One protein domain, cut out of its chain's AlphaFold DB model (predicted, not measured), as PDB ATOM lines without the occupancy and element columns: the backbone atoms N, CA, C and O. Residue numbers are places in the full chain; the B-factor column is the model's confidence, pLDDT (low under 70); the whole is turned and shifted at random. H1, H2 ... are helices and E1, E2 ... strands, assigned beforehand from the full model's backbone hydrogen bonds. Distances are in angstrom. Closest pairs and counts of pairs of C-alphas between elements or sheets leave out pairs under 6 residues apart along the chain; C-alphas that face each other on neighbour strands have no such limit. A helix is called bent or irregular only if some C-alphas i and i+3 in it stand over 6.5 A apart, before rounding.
ATOM      1  N   GLN A   2      -9.285-106.253  28.204       90.38
ATOM      2  CA  GLN A   2      -9.566-107.683  28.061       90.38
ATOM      3  C   GLN A   2      -9.029-108.439  29.274       90.38
ATOM      4  O   GLN A   2      -7.907-108.184  29.707       90.38
ATOM      5  N   ILE A   3      -9.829-109.370  29.785       89.50
ATOM      6  CA  ILE A   3      -9.436-110.335  30.809       89.50
ATOM      7  C   ILE A   3      -9.100-111.630  30.073       89.50
ATOM      8  O   ILE A   3      -9.906-112.120  29.279       89.50
ATOM      9  N   LYS A   4      -7.896-112.162  30.286       90.88
ATOM     10  CA  LYS A   4      -7.419-113.380  29.623       90.88
ATOM     11  C   LYS A   4      -7.150-114.472  30.652       90.88
ATOM     12  O   LYS A   4      -6.537-114.214  31.679       90.88
ATOM     13  N   GLY A   5      -7.592-115.681  30.334       86.81
ATOM     14  CA  GLY A   5      -7.259-116.928  31.022       86.81
ATOM     15  C   GLY A   5      -7.132-118.031  29.974       86.81
ATOM     16  O   GLY A   5      -6.414-117.857  28.993       86.81
ATOM     17  N   ALA A   6      -7.897-119.117  30.112       87.12
ATOM     18  CA  ALA A   6      -8.083-120.080  29.017       87.12
ATOM     19  C   ALA A   6      -8.873-119.486  27.828       87.12
ATOM     20  O   ALA A   6      -8.701-119.913  26.691       87.12
ATOM     21  N   SER A   7      -9.697-118.468  28.094       88.38
ATOM     22  CA  SER A   7     -10.474-117.709  27.109       88.38
ATOM     23  C   SER A   7     -10.240-116.206  27.273       88.38
ATOM     24  O   SER A   7      -9.680-115.753  28.275       88.38
ATOM     25  N   THR A   8     -10.656-115.423  26.275       91.31
ATOM     26  CA  THR A   8     -10.574-113.954  26.303       91.31
ATOM     27  C   THR A   8     -11.961-113.350  26.514       91.31
ATOM     28  O   THR A   8     -12.865-113.591  25.718       91.31
ATOM     29  N   TYR A   9     -12.108-112.523  27.550       90.00
ATOM     30  CA  TYR A   9     -13.345-111.824  27.904       90.00
ATOM     31  C   TYR A   9     -13.150-110.318  27.740       90.00
ATOM     32  O   TYR A   9     -12.200-109.732  28.266       90.00
ATOM     33  N   ARG A  10     -14.038-109.667  26.986       91.00
ATOM     34  CA  ARG A  10     -13.975-108.220  26.757       91.00
ATOM     35  C   ARG A  10     -14.725-107.489  27.867       91.00
ATOM     36  O   ARG A  10     -15.869-107.824  28.147       91.00
ATOM     37  N   VAL A  11     -14.085-106.475  28.452       89.62
ATOM     38  CA  VAL A  11     -14.692-105.613  29.476       89.62
ATOM     39  C   VAL A  11     -14.482-104.151  29.098       89.62
ATOM     40  O   VAL A  11     -13.364-103.717  28.781       89.62
ATOM     41  N   GLU A  12     -15.573-103.398  29.110       89.25
ATOM     42  CA  GLU A  12     -15.571-101.951  28.921       89.25
ATOM     43  C   GLU A  12     -15.296-101.272  30.261       89.25
ATOM     44  O   GLU A  12     -15.984-101.520  31.250       89.25
ATOM     45  N   LEU A  13     -14.255-100.446  30.293       88.50
ATOM     46  CA  LEU A  13     -13.927 -99.621  31.451       88.50
ATOM     47  C   LEU A  13     -14.567 -98.246  31.262       88.50
ATOM     48  O   LEU A  13     -14.763 -97.821  30.124       88.50
ATOM     49  N   GLY A  14     -14.888 -97.563  32.358       86.75
ATOM     50  CA  GLY A  14     -15.373 -96.180  32.310       86.75
ATOM     51  C   GLY A  14     -14.452 -95.236  33.076       86.75
ATOM     52  O   GLY A  14     -13.459 -95.673  33.646       86.75
ATOM     53  N   ASP A  15     -14.825 -93.958  33.142       87.19
ATOM     54  CA  ASP A  15     -13.967 -92.892  33.692       87.19
ATOM     55  C   ASP A  15     -13.722 -92.970  35.207       87.19
ATOM     56  O   ASP A  15     -12.801 -92.346  35.723       87.19
ATOM     57  N   SER A  16     -14.530 -93.738  35.943       93.50
ATOM     58  CA  SER A  16     -14.327 -93.963  37.376       93.50
ATOM     59  C   SER A  16     -13.479 -95.209  37.621       93.50
ATOM     60  O   SER A  16     -13.824 -96.298  37.151       93.50
ATOM     61  N   GLU A  17     -12.421 -95.067  38.422       88.69
ATOM     62  CA  GLU A  17     -11.576 -96.180  38.872       88.69
ATOM     63  C   GLU A  17     -12.389 -97.226  39.647       88.69
ATOM     64  O   GLU A  17     -12.374 -98.404  39.291       88.69
ATOM     65  N   LEU A  18     -13.186 -96.794  40.633       92.94
ATOM     66  CA  LEU A  18     -14.020 -97.692  41.438       92.94
ATOM     67  C   LEU A  18     -15.054 -98.426  40.569       92.94
ATOM     68  O   LEU A  18     -15.196 -99.643  40.649       92.94
ATOM     69  N   GLY A  19     -15.727 -97.703  39.669       93.56
ATOM     70  CA  GLY A  19     -16.695 -98.308  38.749       93.56
ATOM     71  C   GLY A  19     -16.057 -99.244  37.716       93.56
ATOM     72  O   GLY A  19     -16.721-100.136  37.185       93.56
ATOM     73  N   SER A  20     -14.778 -99.051  37.400       92.25
ATOM     74  CA  SER A  20     -14.013 -99.963  36.547       92.25
ATOM     75  C   SER A  20     -13.656-101.256  37.283       92.25
ATOM     76  O   SER A  20     -13.821-102.327  36.702       92.25
ATOM     77  N   VAL A  21     -13.283-101.182  38.568       93.00
ATOM     78  CA  VAL A  21     -13.060-102.365  39.424       93.00
ATOM     79  C   VAL A  21     -14.332-103.205  39.537       93.00
ATOM     80  O   VAL A  21     -14.308-104.384  39.193       93.00
ATOM     81  N   THR A  22     -15.471-102.590  39.870       93.81
ATOM     82  CA  THR A  22     -16.754-103.308  39.977       93.81
ATOM     83  C   THR A  22     -17.153-103.998  38.670       93.81
ATOM     84  O   THR A  22     -17.714-105.093  38.674       93.81
ATOM     85  N   ARG A  23     -16.872-103.392  37.509       92.44
ATOM     86  CA  ARG A  23     -17.143-104.027  36.207       92.44
ATOM     87  C   ARG A  23     -16.256-105.240  35.948       92.44
ATOM     88  O   ARG A  23     -16.742-106.218  35.382       92.44
ATOM     89  N   ILE A  24     -14.992-105.185  36.360       92.88
ATOM     90  CA  ILE A  24     -14.068-106.321  36.272       92.88
ATOM     91  C   ILE A  24     -14.532-107.453  37.195       92.88
ATOM     92  O   ILE A  24     -14.612-108.587  36.733       92.88
ATOM     93  N   GLU A  25     -14.906-107.155  38.441       93.25
ATOM     94  CA  GLU A  25     -15.427-108.146  39.401       93.25
ATOM     95  C   GLU A  25     -16.654-108.872  38.841       93.25
ATOM     96  O   GLU A  25     -16.644-110.093  38.695       93.25
ATOM     97  N   ASN A  26     -17.651-108.113  38.375       92.12
ATOM     98  CA  ASN A  26     -18.845-108.674  37.739       92.12
ATOM     99  C   ASN A  26     -18.522-109.530  36.503       92.12
ATOM    100  O   ASN A  26     -19.221-110.501  36.211       92.12
ATOM    101  N   ALA A  27     -17.507-109.147  35.723       91.38
ATOM    102  CA  ALA A  27     -17.097-109.917  34.555       91.38
ATOM    103  C   ALA A  27     -16.465-111.254  34.959       91.38
ATOM    104  O   ALA A  27     -16.739-112.254  34.300       91.38
ATOM    105  N   VAL A  28     -15.668-111.276  36.032       92.31
ATOM    106  CA  VAL A  28     -15.034-112.490  36.563       92.31
ATOM    107  C   VAL A  28     -16.070-113.425  37.185       92.31
ATOM    108  O   VAL A  28     -16.086-114.604  36.846       92.31
ATOM    109  N   GLU A  29     -16.990-112.911  38.001       93.56
ATOM    110  CA  GLU A  29     -18.053-113.715  38.632       93.56
ATOM    111  C   GLU A  29     -18.949-114.427  37.607       93.56
ATOM    112  O   GLU A  29     -19.413-115.547  37.824       93.56
ATOM    113  N   LYS A  30     -19.168-113.809  36.441       92.44
ATOM    114  CA  LYS A  30     -19.979-114.403  35.368       92.44
ATOM    115  C   LYS A  30     -19.288-115.548  34.632       92.44
ATOM    116  O   LYS A  30     -19.983-116.295  33.942       92.44
ATOM    117  N   ILE A  31     -17.968-115.705  34.742       92.75
ATOM    118  CA  ILE A  31     -17.214-116.708  33.972       92.75
ATOM    119  C   ILE A  31     -17.714-118.122  34.273       92.75
ATOM    120  O   ILE A  31     -17.968-118.880  33.335       92.75
ATOM    121  N   ASP A  32     -17.927-118.456  35.545       91.69
ATOM    122  CA  ASP A  32     -18.374-119.795  35.945       91.69
ATOM    123  C   ASP A  32     -19.779-120.103  35.422       91.69
ATOM    124  O   ASP A  32     -20.043-121.194  34.909       91.69
ATOM    125  N   SER A  33     -20.672-119.110  35.460       94.12
ATOM    126  CA  SER A  33     -22.013-119.237  34.886       94.12
ATOM    127  C   SER A  33     -21.962-119.431  33.369       94.12
ATOM    128  O   SER A  33     -22.625-120.321  32.838       94.12
ATOM    129  N   ILE A  34     -21.135-118.651  32.661       91.81
ATOM    130  CA  ILE A  34     -20.945-118.788  31.210       91.81
ATOM    131  C   ILE A  34     -20.396-120.177  30.876       91.81
ATOM    132  O   ILE A  34     -20.853-120.803  29.916       91.81
ATOM    133  N   LEU A  35     -19.448-120.683  31.666       93.00
ATOM    134  CA  LEU A  35     -18.889-122.019  31.487       93.00
ATOM    135  C   LEU A  35     -19.967-123.099  31.642       93.00
ATOM    136  O   LEU A  35     -20.081-123.965  30.774       93.00
ATOM    137  N   ALA A  36     -20.771-123.032  32.705       95.12
ATOM    138  CA  ALA A  36     -21.860-123.977  32.940       95.12
ATOM    139  C   ALA A  36     -22.894-123.945  31.802       95.12
ATOM    140  O   ALA A  36     -23.225-124.986  31.238       95.12
ATOM    141  N   GLN A  37     -23.327-122.750  31.390       95.75
ATOM    142  CA  GLN A  37     -24.269-122.581  30.281       95.75
ATOM    143  C   GLN A  37     -23.709-123.110  28.958       95.75
ATOM    144  O   GLN A  37     -24.436-123.710  28.174       95.75
ATOM    145  N   THR A  38     -22.420-122.898  28.693       94.25
ATOM    146  CA  THR A  38     -21.784-123.369  27.453       94.25
ATOM    147  C   THR A  38     -21.675-124.890  27.434       94.25
ATOM    148  O   THR A  38     -21.913-125.499  26.395       94.25
ATOM    149  N   LYS A  39     -21.372-125.515  28.580       96.19
ATOM    150  CA  LYS A  39     -21.381-126.980  28.714       96.19
ATOM    151  C   LYS A  39     -22.775-127.560  28.490       96.19
ATOM    152  O   LYS A  39     -22.890-128.512  27.729       96.19
ATOM    153  N   GLN A  40     -23.812-126.951  29.068       97.25
ATOM    154  CA  GLN A  40     -25.192-127.386  28.841       97.25
ATOM    155  C   GLN A  40     -25.570-127.285  27.360       97.25
ATOM    156  O   GLN A  40     -26.021-128.257  26.772       97.25
ATOM    157  N   LYS A  41     -25.293-126.142  26.721       96.94
ATOM    158  CA  LYS A  41     -25.555-125.955  25.285       96.94
ATOM    159  C   LYS A  41     -24.831-126.979  24.413       96.94
ATOM    160  O   LYS A  41     -25.358-127.383  23.383       96.94
ATOM    161  N   LEU A  42     -23.616-127.369  24.801       96.62
ATOM    162  CA  LEU A  42     -22.869-128.409  24.101       96.62
ATOM    163  C   LEU A  42     -23.565-129.768  24.231       96.62
ATOM    164  O   LEU A  42     -23.696-130.471  23.233       96.62
ATOM    165  N   GLU A  43     -24.006-130.127  25.433       96.88
ATOM    166  CA  GLU A  43     -24.748-131.365  25.678       96.88
ATOM    167  C   GLU A  43     -26.063-131.394  24.889       96.88
ATOM    168  O   GLU A  43     -26.311-132.346  24.149       96.88
ATOM    169  N   ASP A  44     -26.832-130.306  24.935       97.00
ATOM    170  CA  ASP A  44     -28.081-130.162  24.183       97.00
ATOM    171  C   ASP A  44     -27.844-130.308  22.669       97.00
ATOM    172  O   ASP A  44     -28.563-131.036  21.986       97.00
ATOM    173  N   ALA A  45     -26.794-129.672  22.133       95.62
ATOM    174  CA  ALA A  45     -26.443-129.773  20.716       95.62
ATOM    175  C   ALA A  45     -26.029-131.199  20.314       95.62
ATOM    176  O   ALA A  45     -26.346-131.646  19.211       95.62
ATOM    177  N   ILE A  46     -25.341-131.931  21.195       96.38
ATOM    178  CA  ILE A  46     -24.996-133.340  20.964       96.38
ATOM    179  C   ILE A  46     -26.265-134.196  20.901       96.38
ATOM    180  O   ILE A  46     -26.377-135.040  20.007       96.38
ATOM    181  N   VAL A  47     -27.226-133.965  21.801       95.81
ATOM    182  CA  VAL A  47     -28.519-134.662  21.794       95.81
ATOM    183  C   VAL A  47     -29.274-134.371  20.499       95.81
ATOM    184  O   VAL A  47     -29.595-135.318  19.777       95.81
ATOM    185  N   GLN A  48     -29.445-133.096  20.139       94.62
ATOM    186  CA  GLN A  48     -30.121-132.684  18.901       94.62
ATOM    187  C   GLN A  48     -29.464-133.287  17.658       94.62
ATOM    188  O   GLN A  48     -30.143-133.781  16.762       94.62
ATOM    189  N   LEU A  49     -28.130-133.311  17.609       93.75
ATOM    190  CA  LEU A  49     -27.390-133.933  16.515       93.75
ATOM    191  C   LEU A  49     -27.649-135.443  16.464       93.75
ATOM    192  O   LEU A  49     -27.817-136.006  15.381       93.75
ATOM    193  N   SER A  50     -27.695-136.115  17.616       91.62
ATOM    194  CA  SER A  50     -28.004-137.545  17.687       91.62
ATOM    195  C   SER A  50     -29.426-137.865  17.212       91.62
ATOM    196  O   SER A  50     -29.629-138.876  16.542       91.62
ATOM    197  N   GLU A  51     -30.393-137.003  17.519       90.50
ATOM    198  CA  GLU A  51     -31.789-137.130  17.099       90.50
ATOM    199  C   GLU A  51     -31.934-136.860  15.603       90.50
ATOM    200  O   GLU A  51     -32.440-137.716  14.880       90.50
ATOM    201  N   ALA A  52     -31.365-135.757  15.115       87.75
ATOM    202  CA  ALA A  52     -31.340-135.425  13.696       87.75
ATOM    203  C   ALA A  52     -30.684-136.541  12.865       87.75
ATOM    204  O   ALA A  52     -31.187-136.909  11.809       87.75
ATOM    205  N   LYS A  53     -29.600-137.158  13.359       88.00
ATOM    206  CA  LYS A  53     -28.988-138.325  12.699       88.00
ATOM    207  C   LYS A  53     -29.930-139.522  12.600       88.00
ATOM    208  O   LYS A  53     -29.876-140.231  11.601       88.00
ATOM    209  N   LYS A  54     -30.757-139.777  13.617       86.31
ATOM    210  CA  LYS A  54     -31.757-140.857  13.567       86.31
ATOM    211  C   LYS A  54     -32.854-140.533  12.559       86.31
ATOM    212  O   LYS A  54     -33.277-141.421  11.827       86.31
ATOM    213  N   GLU A  55     -33.279-139.277  12.505       80.94
ATOM    214  CA  GLU A  55     -34.321-138.820  11.588       80.94
ATOM    215  C   GLU A  55     -33.862-138.824  10.125       80.94
ATOM    216  O   GLU A  55     -34.618-139.247   9.262       80.94
ATOM    217  N   VAL A  56     -32.598-138.489   9.846       81.44
ATOM    218  CA  VAL A  56     -32.001-138.602   8.499       81.44
ATOM    219  C   VAL A  56     -32.023-140.041   7.972       81.44
ATOM    220  O   VAL A  56     -32.108-140.256   6.768       81.44
ATOM    221  N   VAL A  57     -31.943-141.037   8.858       78.69
ATOM    222  CA  VAL A  57     -32.023-142.455   8.474       78.69
ATOM    223  C   VAL A  57     -33.475-142.903   8.272       78.69
ATOM    224  O   VAL A  57     -33.705-143.961   7.686       78.69
ATOM    225  N   LYS A  58     -34.469-142.129   8.730       80.00
ATOM    226  CA  LYS A  58     -35.874-142.482   8.534       80.00
ATOM    227  C   LYS A  58     -36.164-142.494   7.022       80.00
ATOM    228  O   LYS A  58     -35.977-141.469   6.368       80.00
ATOM    229  N   PRO A  59     -36.614-143.632   6.461       80.44
ATOM    230  CA  PRO A  59     -36.922-143.711   5.042       80.44
ATOM    231  C   PRO A  59     -38.058-142.751   4.690       80.44
ATOM    232  O   PRO A  59     -38.962-142.506   5.498       80.44
TER     233      PRO A  59
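AT A GLANCE: This is residues 2 to 59 of the 120 residues of an uncharacterized protein of Pseudobacteroides cellulosolvens ATCC 35603 = DSM 2933 (UniProt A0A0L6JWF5). One long, bent helix, H1, makes the length of this model, and a small hairpin of two short strands, E1 and E2, sits beside its first arm, H1a. Residues 32 to 59, with the second arm H1b, stick out free from that end. The printed part has 58 residues with two named strands and one named helix, in the order E1, E2, H1; the sheet E1 - E2 is antiparallel and the class is mostly helix. The whole is extended, with a radius of gyration of the C-alphas of 18.8 A, and its outline is a rod spanning 63 by 17 by 15 A.

IN THESE COORDINATES: Find C-alpha 2 at (-9.566, -107.683, 28.061), where strand E1, residues 2 to 4, begins. Strand E2 holds residues 8 to 10. Helix H1 runs from residue 17, its C-alpha at (-11.576, -96.180, 38.872), to residue 56, its C-alpha at (-32.001, -138.602, 8.499). By its hydrogen bonds it was assigned as one helix, but it is bent: C-alphas 29 and 32 are 6.7 A apart. Its arms are H1a, residues 17 to 29, 18.7 A long, and H1b, residues 32 to 56, 36.0 A long.

HOW THE PARTS SIT: Look first at the hairpin E1 and E2, antiparallel at 159 degrees, where N 3 and O 9 are 2.8 A apart, within hydrogen-bond range. The closest C-alphas of E2 and H1a are those of Tyr 9 and Ala 27, 7.9 A apart. E1 and H1a are only just apart, at 8.2 A. H1b is apart from both strands. The arms stand at a steep tilt of 39 degrees. In H1a and H1b every O i to N i+4 pair is within hydrogen-bond range.

THE WHOLE: The two C-alphas farthest apart are those of Glu 17 and Pro 59, at 63.6 A. The printed part has no cut. The link from E1 to E2 is tight, and that from E2 to H1, six residues, is short. The mean pLDDT of the printed part is 91.1, and no printed residue is under 70.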